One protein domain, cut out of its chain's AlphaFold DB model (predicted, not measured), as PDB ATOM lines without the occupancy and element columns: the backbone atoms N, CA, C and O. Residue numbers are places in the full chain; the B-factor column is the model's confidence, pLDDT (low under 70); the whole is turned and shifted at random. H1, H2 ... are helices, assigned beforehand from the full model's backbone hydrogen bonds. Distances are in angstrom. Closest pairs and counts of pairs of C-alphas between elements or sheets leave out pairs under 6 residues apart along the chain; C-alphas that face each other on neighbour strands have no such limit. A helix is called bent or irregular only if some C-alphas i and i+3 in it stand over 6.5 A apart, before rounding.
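Overview. This is residues 370 to 460 of the 463 residues of the protein "DUF2236 domain-containing protein" of Prolixibacteraceae bacterium (UniProt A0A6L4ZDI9). What is the main picture, from the first printed residue on? H1 sticks out on its own, with residues 371 to 377 and 380 to 385 standing free; after it the body is a long helical hairpin of H2 and the bent H3, and the short H4 sits by the hairpin's open end without packing on it. A loop, of which residues 443 to 448 stand free, leads from H3 to H4. What is it made of? The printed part has 91 residues with four named helices, H1, H2, H3 and H4 in that order, and no named strand; its class is all helix. How is it spread? It is only just loose, close to extended, with a radius of gyration of the C-alphas of 18.3 A and a flat outline spanning 52 by 41 by 20 A.

Arrangement. What does the first helix meet? H1, residues 372 to 383, touches no helix and is apart from H2, residues 393 to 405. How does the next helix turn back? H3, residues 419 to 440, was assigned as one helix by its hydrogen bonds but is bent, with C-alphas 427 and 430 6.6 A apart; its arms H3a, residues 419 to 427, and H3b, residues 430 to 440, stand at a shallow tilt of 30 degrees. H2 and H3a form a hairpin, opposite ways at a shallow tilt of 7 degrees; residues 401 to 404 of H2 alone touch H3a, and the closest C-alphas, of Met 401 and Ile 425, are 6.2 A apart. With residues 393 to 398 alone H2 touches H3b, opposite ways at a tilt of 37 degrees, only just steep, the closest C-alphas being those of Leu 394 and Ile 432, 5.5 A apart. And the last helix, and the backbones? H4, residues 453 to 458, touches no helix and is apart from H3b. In H1, H2, H3a and H4 every O i to N i+4 pair is within hydrogen-bond range; in H3b 6 of 7 are.

Along the chain. Where do the first two helices run? H1 begins with C-alpha 372 at (203.905, 172.923, 302.500) and measures 16.7 A from first to last C-alpha; H2 measures 18.6 A. Where do the others run? H3a, 13.0 A long, begins with C-alpha 419 at (209.340, 223.448, 290.239), and H3b is 15.4 A long. H4, 8.6 A long, ends with C-alpha 458 at (220.054, 199.254, 304.101).

Size, cuts and confidence. How large is it, and is it cut? The two C-alphas farthest apart, of Ile 373 and Glu 419, are 53.1 A apart, and the printed part has no cut. Which links are long? H2 to H3, with 13 residues, and H3 to H4, with 12, are long links; H1 to H2, with 9, is short. Where is confidence low? The mean pLDDT of the printed part is 73.2, and residues 370 to 391 and 440 to 449 of the model are under 70.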
ATOM      1  N   ILE A 370     208.102 177.526 298.139       52.91
ATOM      2  CA  ILE A 370     208.115 177.160 299.552       52.91
ATOM      3  C   ILE A 370     207.266 175.888 299.725       52.91
ATOM      4  O   ILE A 370     206.082 175.872 299.372       52.91
ATOM      5  N   GLY A 371     207.873 174.822 300.257       50.06
ATOM      6  CA  GLY A 371     207.188 173.568 300.582       50.06
ATOM      7  C   GLY A 371     206.074 173.759 301.621       50.06
ATOM      8  O   GLY A 371     206.076 174.721 302.389       50.06
ATOM      9  N   PHE A 372     205.112 172.834 301.661       58.19
ATOM     10  CA  PHE A 372     203.905 172.923 302.500       58.19
ATOM     11  C   PHE A 372     204.196 173.232 303.982       58.19
ATOM     12  O   PHE A 372     203.531 174.075 304.580       58.19
ATOM     13  N   ILE A 373     205.248 172.634 304.548       53.19
ATOM     14  CA  ILE A 373     205.653 172.827 305.950       53.19
ATOM     15  C   ILE A 373     206.101 174.272 306.217       53.19
ATOM     16  O   ILE A 373     205.738 174.862 307.232       53.19
ATOM     17  N   ALA A 374     206.833 174.882 305.286       54.00
ATOM     18  CA  ALA A 374     207.289 176.259 305.430       54.00
ATOM     19  C   ALA A 374     206.158 177.277 305.177       54.00
ATOM     20  O   ALA A 374     206.150 178.336 305.803       54.00
ATOM     21  N   LYS A 375     205.139 176.938 304.369       52.59
ATOM     22  CA  LYS A 375     203.882 177.713 304.303       52.59
ATOM     23  C   LYS A 375     203.110 177.668 305.623       52.59
ATOM     24  O   LYS A 375     202.608 178.701 306.053       52.59
ATOM     25  N   LEU A 376     203.041 176.502 306.269       49.53
ATOM     26  CA  LEU A 376     202.365 176.334 307.557       49.53
ATOM     27  C   LEU A 376     203.077 177.115 308.675       49.53
ATOM     28  O   LEU A 376     202.429 177.837 309.426       49.53
ATOM     29  N   LEU A 377     204.414 177.061 308.722       49.16
ATOM     30  CA  LEU A 377     205.231 177.885 309.622       49.16
ATOM     31  C   LEU A 377     205.029 179.384 309.375       49.16
ATOM     32  O   LEU A 377     204.858 180.144 310.325       49.16
ATOM     33  N   PHE A 378     204.983 179.814 308.111       49.66
ATOM     34  CA  PHE A 378     204.741 181.215 307.761       49.66
ATOM     35  C   PHE A 378     203.346 181.696 308.201       49.66
ATOM     36  O   PHE A 378     203.195 182.832 308.659       49.66
ATOM     37  N   LEU A 379     202.334 180.825 308.104       48.31
ATOM     38  CA  LEU A 379     200.972 181.085 308.573       48.31
ATOM     39  C   LEU A 379     200.931 181.267 310.099       48.31
ATOM     40  O   LEU A 379     200.350 182.234 310.584       48.31
ATOM     41  N   ILE A 380     201.613 180.386 310.841       50.94
ATOM     42  CA  ILE A 380     201.729 180.460 312.306       50.94
ATOM     43  C   ILE A 380     202.460 181.747 312.715       50.94
ATOM     44  O   ILE A 380     201.970 182.490 313.559       50.94
ATOM     45  N   MET A 381     203.583 182.079 312.071       39.31
ATOM     46  CA  MET A 381     204.336 183.307 312.366       39.31
ATOM     47  C   MET A 381     203.546 184.587 312.038       39.31
ATOM     48  O   MET A 381     203.675 185.584 312.749       39.31
ATOM     49  N   SER A 382     202.689 184.561 311.009       41.88
ATOM     50  CA  SER A 382     201.779 185.676 310.704       41.88
ATOM     51  C   SER A 382     200.665 185.826 311.742       41.88
ATOM     52  O   SER A 382     200.297 186.954 312.061       41.88
ATOM     53  N   PHE A 383     200.175 184.723 312.315       40.00
ATOM     54  CA  PHE A 383     199.167 184.731 313.381       40.00
ATOM     55  C   PHE A 383     199.690 185.362 314.687       40.00
ATOM     56  O   PHE A 383     198.931 185.997 315.412       40.00
ATOM     57  N   PHE A 384     200.999 185.263 314.949       36.19
ATOM     58  CA  PHE A 384     201.674 185.895 316.096       36.19
ATOM     59  C   PHE A 384     202.232 187.304 315.811       36.19
ATOM     60  O   PHE A 384     203.004 187.833 316.606       36.19
ATOM     61  N   GLY A 385     201.865 187.935 314.690       33.09
ATOM     62  CA  GLY A 385     202.237 189.328 314.417       33.09
ATOM     63  C   GLY A 385     203.699 189.554 314.005       33.09
ATOM     64  O   GLY A 385     204.145 190.698 313.961       33.09
ATOM     65  N   PHE A 386     204.446 188.510 313.627       35.47
ATOM     66  CA  PHE A 386     205.831 188.640 313.138       35.47
ATOM     67  C   PHE A 386     205.938 189.098 311.669       35.47
ATOM     68  O   PHE A 386     207.011 189.042 311.069       35.47
ATOM     69  N   ASN A 387     204.850 189.574 311.060       38.94
ATOM     70  CA  ASN A 387     204.808 189.887 309.634       38.94
ATOM     71  C   ASN A 387     205.056 191.381 309.360       38.94
ATOM     72  O   ASN A 387     204.149 192.130 309.008       38.94
ATOM     73  N   LYS A 388     206.313 191.817 309.486       38.50
ATOM     74  CA  LYS A 388     206.807 193.019 308.793       38.50
ATOM     75  C   LYS A 388     207.707 192.589 307.636       38.50
ATOM     76  O   LYS A 388     208.928 192.705 307.708       38.50
ATOM     77  N   LYS A 389     207.112 192.075 306.556       47.44
ATOM     78  CA  LYS A 389     207.798 192.044 305.256       47.44
ATOM     79  C   LYS A 389     207.868 193.482 304.740       47.44
ATOM     80  O   LYS A 389     206.835 194.081 304.459       47.44
ATOM     81  N   GLY A 390     209.072 194.054 304.727       55.84
ATOM     82  CA  GLY A 390     209.312 195.410 304.229       55.84
ATOM     83  C   GLY A 390     208.979 195.526 302.740       55.84
ATOM     84  O   GLY A 390     209.145 194.566 301.991       55.84
ATOM     85  N   LEU A 391     208.498 196.697 302.320       62.41
ATOM     86  CA  LEU A 391     208.291 197.023 300.908       62.41
ATOM     87  C   LEU A 391     209.618 196.892 300.141       62.41
ATOM     88  O   LEU A 391     210.664 197.316 300.633       62.41
ATOM     89  N   HIS A 392     209.574 196.321 298.934       82.44
ATOM     90  CA  HIS A 392     210.729 196.287 298.032       82.44
ATOM     91  C   HIS A 392     211.122 197.718 297.621       82.44
ATOM     92  O   HIS A 392     210.249 198.576 297.498       82.44
ATOM     93  N   LEU A 393     212.408 197.992 297.354       85.00
ATOM     94  CA  LEU A 393     212.888 199.348 297.029       85.00
ATOM     95  C   LEU A 393     212.089 200.035 295.907       85.00
ATOM     96  O   LEU A 393     211.732 201.205 296.032       85.00
ATOM     97  N   LEU A 394     211.762 199.299 294.838       87.38
ATOM     98  CA  LEU A 394     210.935 199.836 293.752       87.38
ATOM     99  C   LEU A 394     209.551 200.276 294.249       87.38
ATOM    100  O   LEU A 394     209.048 201.299 293.802       87.38
ATOM    101  N   ASP A 395     208.954 199.539 295.185       86.62
ATOM    102  CA  ASP A 395     207.636 199.859 295.733       86.62
ATOM    103  C   ASP A 395     207.681 201.147 296.552       86.62
ATOM    104  O   ASP A 395     206.815 201.999 296.378       86.62
ATOM    105  N   ILE A 396     208.727 201.318 297.366       88.00
ATOM    106  CA  ILE A 396     208.957 202.532 298.161       88.00
ATOM    107  C   ILE A 396     209.047 203.759 297.248       88.00
ATOM    108  O   ILE A 396     208.444 204.795 297.517       88.00
ATOM    109  N   HIS A 397     209.825 203.663 296.169       90.75
ATOM    110  CA  HIS A 397     210.031 204.791 295.265       90.75
ATOM    111  C   HIS A 397     208.831 205.038 294.345       90.75
ATOM    112  O   HIS A 397     208.501 206.194 294.088       90.75
ATOM    113  N   LEU A 398     208.125 203.990 293.913       90.88
ATOM    114  CA  LEU A 398     206.889 204.140 293.148       90.88
ATOM    115  C   LEU A 398     205.786 204.799 293.987       90.88
ATOM    116  O   LEU A 398     205.087 205.666 293.481       90.88
ATOM    117  N   GLU A 399     205.666 204.450 295.271       90.75
ATOM    118  CA  GLU A 399     204.731 205.100 296.200       90.75
ATOM    119  C   GLU A 399     205.081 206.578 296.417       90.75
ATOM    120  O   GLU A 399     204.205 207.436 296.346       90.75
ATOM    121  N   LYS A 400     206.367 206.909 296.599       92.62
ATOM    122  CA  LYS A 400     206.813 208.311 296.669       92.62
ATOM    123  C   LYS A 400     206.446 209.089 295.409       92.62
ATOM    124  O   LYS A 400     205.907 210.183 295.521       92.62
ATOM    125  N   MET A 401     206.711 208.526 294.231       93.81
ATOM    126  CA  MET A 401     206.345 209.146 292.957       93.81
ATOM    127  C   MET A 401     204.830 209.330 292.847       93.81
ATOM    128  O   MET A 401     204.374 210.413 292.500       93.81
ATOM    129  N   HIS A 402     204.050 208.307 293.203       92.56
ATOM    130  CA  HIS A 402     202.591 208.370 293.212       92.56
ATOM    131  C   HIS A 402     202.077 209.521 294.087       92.56
ATOM    132  O   HIS A 402     201.282 210.324 293.613       92.56
ATOM    133  N   ASN A 403     202.606 209.652 295.307       92.50
ATOM    134  CA  ASN A 403     202.225 210.692 296.265       92.50
ATOM    135  C   ASN A 403     202.594 212.117 295.827       92.50
ATOM    136  O   ASN A 403     202.046 213.068 296.374       92.50
ATOM    137  N   ILE A 404     203.550 212.279 294.905       92.69
ATOM    138  CA  ILE A 404     203.870 213.588 294.318       92.69
ATOM    139  C   ILE A 404     202.946 213.877 293.128       92.69
ATOM    140  O   ILE A 404     202.567 215.019 292.904       92.69
ATOM    141  N   LEU A 405     202.567 212.847 292.369       92.62
ATOM    142  CA  LEU A 405     201.725 212.984 291.179       92.62
ATOM    143  C   LEU A 405     200.220 213.065 291.478       92.62
ATOM    144  O   LEU A 405     199.452 213.254 290.538       92.62
ATOM    145  N   HIS A 406     199.793 212.897 292.732       92.50
ATOM    146  CA  HIS A 406     198.381 212.904 293.133       92.50
ATOM    147  C   HIS A 406     198.170 213.789 294.362       92.50
ATOM    148  O   HIS A 406     198.998 213.807 295.277       92.50
ATOM    149  N   ASP A 407     197.047 214.503 294.393       88.38
ATOM    150  CA  ASP A 407     196.644 215.303 295.543       88.38
ATOM    151  C   ASP A 407     196.345 214.401 296.751       88.38
ATOM    152  O   ASP A 407     195.693 213.362 296.642       88.38
ATOM    153  N   LYS A 408     196.826 214.793 297.935       82.81
ATOM    154  CA  LYS A 408     196.720 213.961 299.143       82.81
ATOM    155  C   LYS A 408     195.306 213.893 299.721       82.81
ATOM    156  O   LYS A 408     195.016 212.949 300.453       82.81
ATOM    157  N   ALA A 409     194.470 214.899 299.475       84.00
ATOM    158  CA  ALA A 409     193.120 214.982 300.015       84.00
ATOM    159  C   ALA A 409     192.097 214.328 299.080       84.00
ATOM    160  O   ALA A 409     191.195 213.640 299.556       84.00
ATOM    161  N   THR A 410     192.238 214.530 297.769       87.94
ATOM    162  CA  THR A 410     191.292 214.017 296.769       87.94
ATOM    163  C   THR A 410     191.739 212.696 296.146       87.94
ATOM    164  O   THR A 410     190.893 211.910 295.728       87.94
ATOM    165  N   GLY A 411     193.047 212.424 296.101       84.81
ATOM    166  CA  GLY A 411     193.625 211.287 295.383       84.81
ATOM    167  C   GLY A 411     193.672 211.471 293.863       84.81
ATOM    168  O   GLY A 411     194.125 210.566 293.161       84.81
ATOM    169  N   GLU A 412     193.223 212.619 293.349       87.75
ATOM    170  CA  GLU A 412     193.207 212.914 291.917       87.75
ATOM    171  C   GLU A 412     194.611 213.273 291.403       87.75
ATOM    172  O   GLU A 412     195.411 213.848 292.149       87.75
ATOM    173  N   PRO A 413     194.946 212.956 290.136       88.94
ATOM    174  CA  PRO A 413     196.215 213.354 289.543       88.94
ATOM    175  C   PRO A 413     196.383 214.873 289.539       88.94
ATOM    176  O   PRO A 413     195.471 215.611 289.177       88.94
ATOM    177  N   VAL A 414     197.585 215.338 289.864       90.12
ATOM    178  CA  VAL A 414     197.925 216.761 289.800       90.12
ATOM    179  C   VAL A 414     197.861 217.243 288.340       90.12
ATOM    180  O   VAL A 414     198.257 216.521 287.414       90.12
ATOM    181  N   GLU A 415     197.344 218.455 288.119       86.00
ATOM    182  CA  GLU A 415     197.187 219.054 286.781       86.00
ATOM    183  C   GLU A 415     198.477 219.700 286.258       86.00
ATOM    184  O   GLU A 415     198.827 219.505 285.093       86.00
ATOM    185  N   GLU A 416     199.255 220.350 287.129       86.00
ATOM    186  CA  GLU A 416     200.541 220.979 286.802       86.00
ATOM    187  C   GLU A 416     201.586 220.696 287.892       86.00
ATOM    188  O   GLU A 416     201.281 220.741 289.081       86.00
ATOM    189  N   LEU A 417     202.828 220.402 287.495       88.31
ATOM    190  CA  LEU A 417     203.928 220.216 288.442       88.31
ATOM    191  C   LEU A 417     204.677 221.524 288.658       88.31
ATOM    192  O   LEU A 417     205.319 222.048 287.743       88.31
ATOM    193  N   GLU A 418     204.662 222.000 289.898       89.50
ATOM    194  CA  GLU A 418     205.513 223.104 290.326       89.50
ATOM    195  C   GLU A 418     206.995 222.694 290.344       89.50
ATOM    196  O   GLU A 418     207.350 221.515 290.422       89.50
ATOM    197  N   GLU A 419     207.891 223.683 290.299       87.19
ATOM    198  CA  GLU A 419     209.340 223.448 290.239       87.19
ATOM    199  C   GLU A 419     209.853 222.632 291.438       87.19
ATOM    200  O   GLU A 419     210.673 221.728 291.269       87.19
ATOM    201  N   GLU A 420     209.310 222.873 292.632       90.12
ATOM    202  CA  GLU A 420     209.643 222.100 293.832       90.12
ATOM    203  C   GLU A 420     209.240 220.625 293.692       90.12
ATOM    204  O   GLU A 420     210.007 219.730 294.050       90.12
ATOM    205  N   MET A 421     208.079 220.348 293.091       92.19
ATOM    206  CA  MET A 421     207.598 218.984 292.858       92.19
ATOM    207  C   MET A 421     208.459 218.246 291.832       92.19
ATOM    208  O   MET A 421     208.738 217.060 292.003       92.19
ATOM    209  N   ILE A 422     208.922 218.942 290.787       92.50
ATOM    210  CA  ILE A 422     209.872 218.391 289.807       92.50
ATOM    211  C   ILE A 422     211.163 217.969 290.515       92.50
ATOM    212  O   ILE A 422     211.639 216.849 290.312       92.50
ATOM    213  N   VAL A 423     211.701 218.823 291.389       93.06
ATOM    214  CA  VAL A 423     212.904 218.510 292.175       93.06
ATOM    215  C   VAL A 423     212.663 217.318 293.110       93.06
ATOM    216  O   VAL A 423     213.514 216.431 293.190       93.06
ATOM    217  N   GLU A 424     211.506 217.232 293.773       92.88
ATOM    218  CA  GLU A 424     211.145 216.065 294.595       92.88
ATOM    219  C   GLU A 424     211.049 214.772 293.772       92.88
ATOM    220  O   GLU A 424     211.562 213.734 294.192       92.88
ATOM    221  N   ILE A 425     210.467 214.825 292.571       93.75
ATOM    222  CA  ILE A 425     210.415 213.682 291.647       93.75
ATOM    223  C   ILE A 425     211.828 213.252 291.246       93.75
ATOM    224  O   ILE A 425     212.123 212.053 291.219       93.75
ATOM    225  N   MET A 426     212.727 214.203 290.974       94.56
ATOM    226  CA  MET A 426     214.107 213.902 290.583       94.56
ATOM    227  C   MET A 426     214.850 213.064 291.638       94.56
ATOM    228  O   MET A 426     215.601 212.153 291.285       94.56
ATOM    229  N   LYS A 427     214.567 213.282 292.931       93.06
ATOM    230  CA  LYS A 427     215.128 212.500 294.055       93.06
ATOM    231  C   LYS A 427     214.699 211.029 294.051       93.06
ATOM    232  O   LYS A 427     215.303 210.194 294.723       93.06
ATOM    233  N   VAL A 428     213.643 210.677 293.319       93.44
ATOM    234  CA  VAL A 428     213.105 209.312 293.304       93.44
ATOM    235  C   VAL A 428     213.840 208.416 292.301       93.44
ATOM    236  O   VAL A 428     213.986 207.220 292.573       93.44
ATOM    237  N   PHE A 429     214.345 208.964 291.186       94.94
ATOM    238  CA  PHE A 429     214.932 208.177 290.088       94.94
ATOM    239  C   PHE A 429     216.104 207.308 290.526       94.94
ATOM    240  O   PHE A 429     216.153 206.137 290.157       94.94
ATOM    241  N   GLY A 430     217.007 207.838 291.354       92.31
ATOM    242  CA  GLY A 430     218.169 207.090 291.832       92.31
ATOM    243  C   GLY A 430     217.795 205.759 292.491       92.31
ATOM    244  O   GLY A 430     218.406 204.727 292.214       92.31
ATOM    245  N   GLY A 431     216.737 205.750 293.308       91.06
ATOM    246  CA  GLY A 431     216.257 204.527 293.951       91.06
ATOM    247  C   GLY A 431     215.573 203.556 292.993       91.06
ATOM    248  O   GLY A 431     215.779 202.349 293.106       91.06
ATOM    249  N   ILE A 432     214.832 204.062 292.001       91.75
ATOM    250  CA  ILE A 432     214.246 203.228 290.938       91.75
ATOM    251  C   ILE A 432     215.356 202.561 290.121       91.75
ATOM    252  O   ILE A 432     215.324 201.353 289.897       91.75
ATOM    253  N   MET A 433     216.371 203.330 289.728       91.00
ATOM    254  CA  MET A 433     217.508 202.840 288.953       91.00
ATOM    255  C   MET A 433     218.277 201.769 289.721       91.00
ATOM    256  O   MET A 433     218.532 200.696 289.182       91.00
ATOM    257  N   VAL A 434     218.582 202.001 291.001       88.62
ATOM    258  CA  VAL A 434     219.233 201.002 291.860       88.62
ATOM    259  C   VAL A 434     218.368 199.752 292.039       88.62
ATOM    260  O   VAL A 434     218.900 198.640 292.007       88.62
ATOM    261  N   ALA A 435     217.047 199.898 292.183       85.88
ATOM    262  CA  ALA A 435     216.144 198.753 292.265       85.88
ATOM    263  C   ALA A 435     216.213 197.898 290.989       85.88
ATOM    264  O   ALA A 435     216.397 196.685 291.082       85.88
ATOM    265  N   ILE A 436     216.153 198.522 289.809       84.81
ATOM    266  CA  ILE A 436     216.248 197.833 288.513       84.81
ATOM    267  C   ILE A 436     217.635 197.193 288.329       84.81
ATOM    268  O   ILE A 436     217.710 196.008 287.996       84.81
ATOM    269  N   LEU A 437     218.723 197.919 288.629       80.25
ATOM    270  CA  LEU A 437     220.097 197.388 288.608       80.25
ATOM    271  C   LEU A 437     220.227 196.126 289.471       80.25
ATOM    272  O   LEU A 437     220.856 195.149 289.069       80.25
ATOM    273  N   SER A 438     219.612 196.120 290.658       76.38
ATOM    274  CA  SER A 438     219.690 194.988 291.588       76.38
ATOM    275  C   SER A 438     219.069 193.694 291.043       76.38
ATOM    276  O   SER A 438     219.414 192.608 291.511       76.38
ATOM    277  N   LEU A 439     218.172 193.803 290.060       70.62
ATOM    278  CA  LEU A 439     217.413 192.691 289.487       70.62
ATOM    279  C   LEU A 439     218.011 192.218 288.171       70.62
ATOM    280  O   LEU A 439     218.189 191.015 287.991       70.62
ATOM    281  N   HIS A 440     218.383 193.156 287.295       62.12
ATOM    282  CA  HIS A 440     219.003 192.856 286.002       62.12
ATOM    283  C   HIS A 440     220.289 192.029 286.145       62.12
ATOM    284  O   HIS A 440     220.638 191.247 285.267       62.12
ATOM    285  N   PHE A 441     220.977 192.160 287.283       59.69
ATOM    286  CA  PHE A 441     222.291 191.561 287.494       59.69
ATOM    287  C   PHE A 441     222.339 190.495 288.595       59.69
ATOM    288  O   PHE A 441     223.401 189.956 288.906       59.69
ATOM    289  N   ARG A 442     221.179 190.096 289.134       50.53
ATOM    290  CA  ARG A 442     221.029 188.901 289.979       50.53
ATOM    291  C   ARG A 442     220.570 187.703 289.137       50.53
ATOM    292  O   ARG A 442     219.461 187.231 289.329       50.53
ATOM    293  N   GLN A 443     221.413 187.213 288.222       40.47
ATOM    294  CA  GLN A 443     221.507 185.812 287.748       40.47
ATOM    295  C   GLN A 443     222.271 185.742 286.415       40.47
ATOM    296  O   GLN A 443     222.010 186.517 285.506       40.47
ATOM    297  N   GLY A 444     223.174 184.764 286.282       40.06
ATOM    298  CA  GLY A 444     223.927 184.505 285.046       40.06
ATOM    299  C   GLY A 444     225.338 185.098 285.077       40.06
ATOM    300  O   GLY A 444     225.533 186.285 285.305       40.06
ATOM    301  N   LYS A 445     226.343 184.239 284.892       42.38
ATOM    302  CA  LYS A 445     227.784 184.472 285.102       42.38
ATOM    303  C   LYS A 445     228.460 185.434 284.098       42.38
ATOM    304  O   LYS A 445     229.644 185.264 283.827       42.38
ATOM    305  N   GLU A 446     227.764 186.440 283.573       43.47
ATOM    306  CA  GLU A 446     228.335 187.324 282.539       43.47
ATOM    307  C   GLU A 446     228.392 188.814 282.902       43.47
ATOM    308  O   GLU A 446     229.286 189.502 282.416       43.47
ATOM    309  N   SER A 447     227.536 189.326 283.794       49.59
ATOM    310  CA  SER A 447     227.459 190.779 284.031       49.59
ATOM    311  C   SER A 447     228.301 191.316 285.191       49.59
ATOM    312  O   SER A 447     228.540 192.517 285.249       49.59
ATOM    313  N   GLY A 448     228.771 190.476 286.122       55.44
ATOM    314  CA  GLY A 448     229.705 190.863 287.195       55.44
ATOM    315  C   GLY A 448     229.224 191.934 288.199       55.44
ATOM    316  O   GLY A 448     229.898 192.121 289.214       55.44
ATOM    317  N   PHE A 449     228.088 192.601 287.961       69.19
ATOM    318  CA  PHE A 449     227.561 193.689 288.786       69.19
ATOM    319  C   PHE A 449     226.940 193.155 290.082       69.19
ATOM    320  O   PHE A 449     226.161 192.200 290.088       69.19
ATOM    321  N   ARG A 450     227.313 193.756 291.212       73.88
ATOM    322  CA  ARG A 450     226.976 193.324 292.568       73.88
ATOM    323  C   ARG A 450     226.828 194.534 293.476       73.88
ATOM    324  O   ARG A 450     227.743 195.336 293.624       73.88
ATOM    325  N   ILE A 451     225.699 194.593 294.173       77.81
ATOM    326  CA  ILE A 451     225.485 195.565 295.248       77.81
ATOM    327  C   ILE A 451     225.978 194.941 296.564       77.81
ATOM    328  O   ILE A 451     225.505 193.851 296.901       77.81
ATOM    329  N   PRO A 452     226.881 195.588 297.323       77.25
ATOM    330  CA  PRO A 452     227.348 195.103 298.620       77.25
ATOM    331  C   PRO A 452     226.233 194.725 299.598       77.25
ATOM    332  O   PRO A 452     225.189 195.375 299.663       77.25
ATOM    333  N   ALA A 453     226.455 193.683 300.406       74.81
ATOM    334  CA  ALA A 453     225.451 193.175 301.347       74.81
ATOM    335  C   ALA A 453     225.010 194.225 302.387       74.81
ATOM    336  O   ALA A 453     223.839 194.263 302.771       74.81
ATOM    337  N   THR A 454     225.939 195.094 302.794       74.62
ATOM    338  CA  THR A 454     225.715 196.259 303.664       74.62
ATOM    339  C   THR A 454     224.631 197.180 303.094       74.62
ATOM    340  O   THR A 454     223.697 197.554 303.804       74.62
ATOM    341  N   LEU A 455     224.701 197.474 301.793       79.19
ATOM    342  CA  LEU A 455     223.733 198.302 301.074       79.19
ATOM    343  C   LEU A 455     222.436 197.553 300.780       79.19
ATOM    344  O   LEU A 455     221.367 198.134 300.910       79.19
ATOM    345  N   GLN A 456     222.500 196.259 300.447       76.44
ATOM    346  CA  GLN A 456     221.297 195.466 300.166       76.44
ATOM    347  C   GLN A 456     220.299 195.478 301.326       76.44
ATOM    348  O   GLN A 456     219.095 195.600 301.100       76.44
ATOM    349  N   ASN A 457     220.801 195.352 302.556       72.62
ATOM    350  CA  ASN A 457     219.962 195.413 303.749       72.62
ATOM    351  C   ASN A 457     219.474 196.851 304.002       72.62
ATOM    352  O   ASN A 457     218.297 197.057 304.280       72.62
ATOM    353  N   ASN A 458     220.362 197.842 303.863       79.25
ATOM    354  CA  ASN A 458     220.054 199.254 304.101       79.25
ATOM    355  C   ASN A 458     219.024 199.831 303.110       79.25
ATOM    356  O   ASN A 458     218.229 200.687 303.479       79.25
ATOM    357  N   TRP A 459     219.025 199.364 301.862       81.56
ATOM    358  CA  TRP A 459     218.152 199.850 300.790       81.56
ATOM    359  C   TRP A 459     216.951 198.940 300.518       81.56
ATOM    360  O   TRP A 459     216.320 199.073 299.478       81.56
ATOM    361  N   ALA A 460     216.630 198.000 301.411       75.88
ATOM    362  CA  ALA A 460     215.477 197.104 301.255       75.88
ATOM    363  C   ALA A 460     215.442 196.336 299.905       75.88
ATOM    364  O   ALA A 460     214.386 196.118 299.313       75.88
TER     365      ALA A 460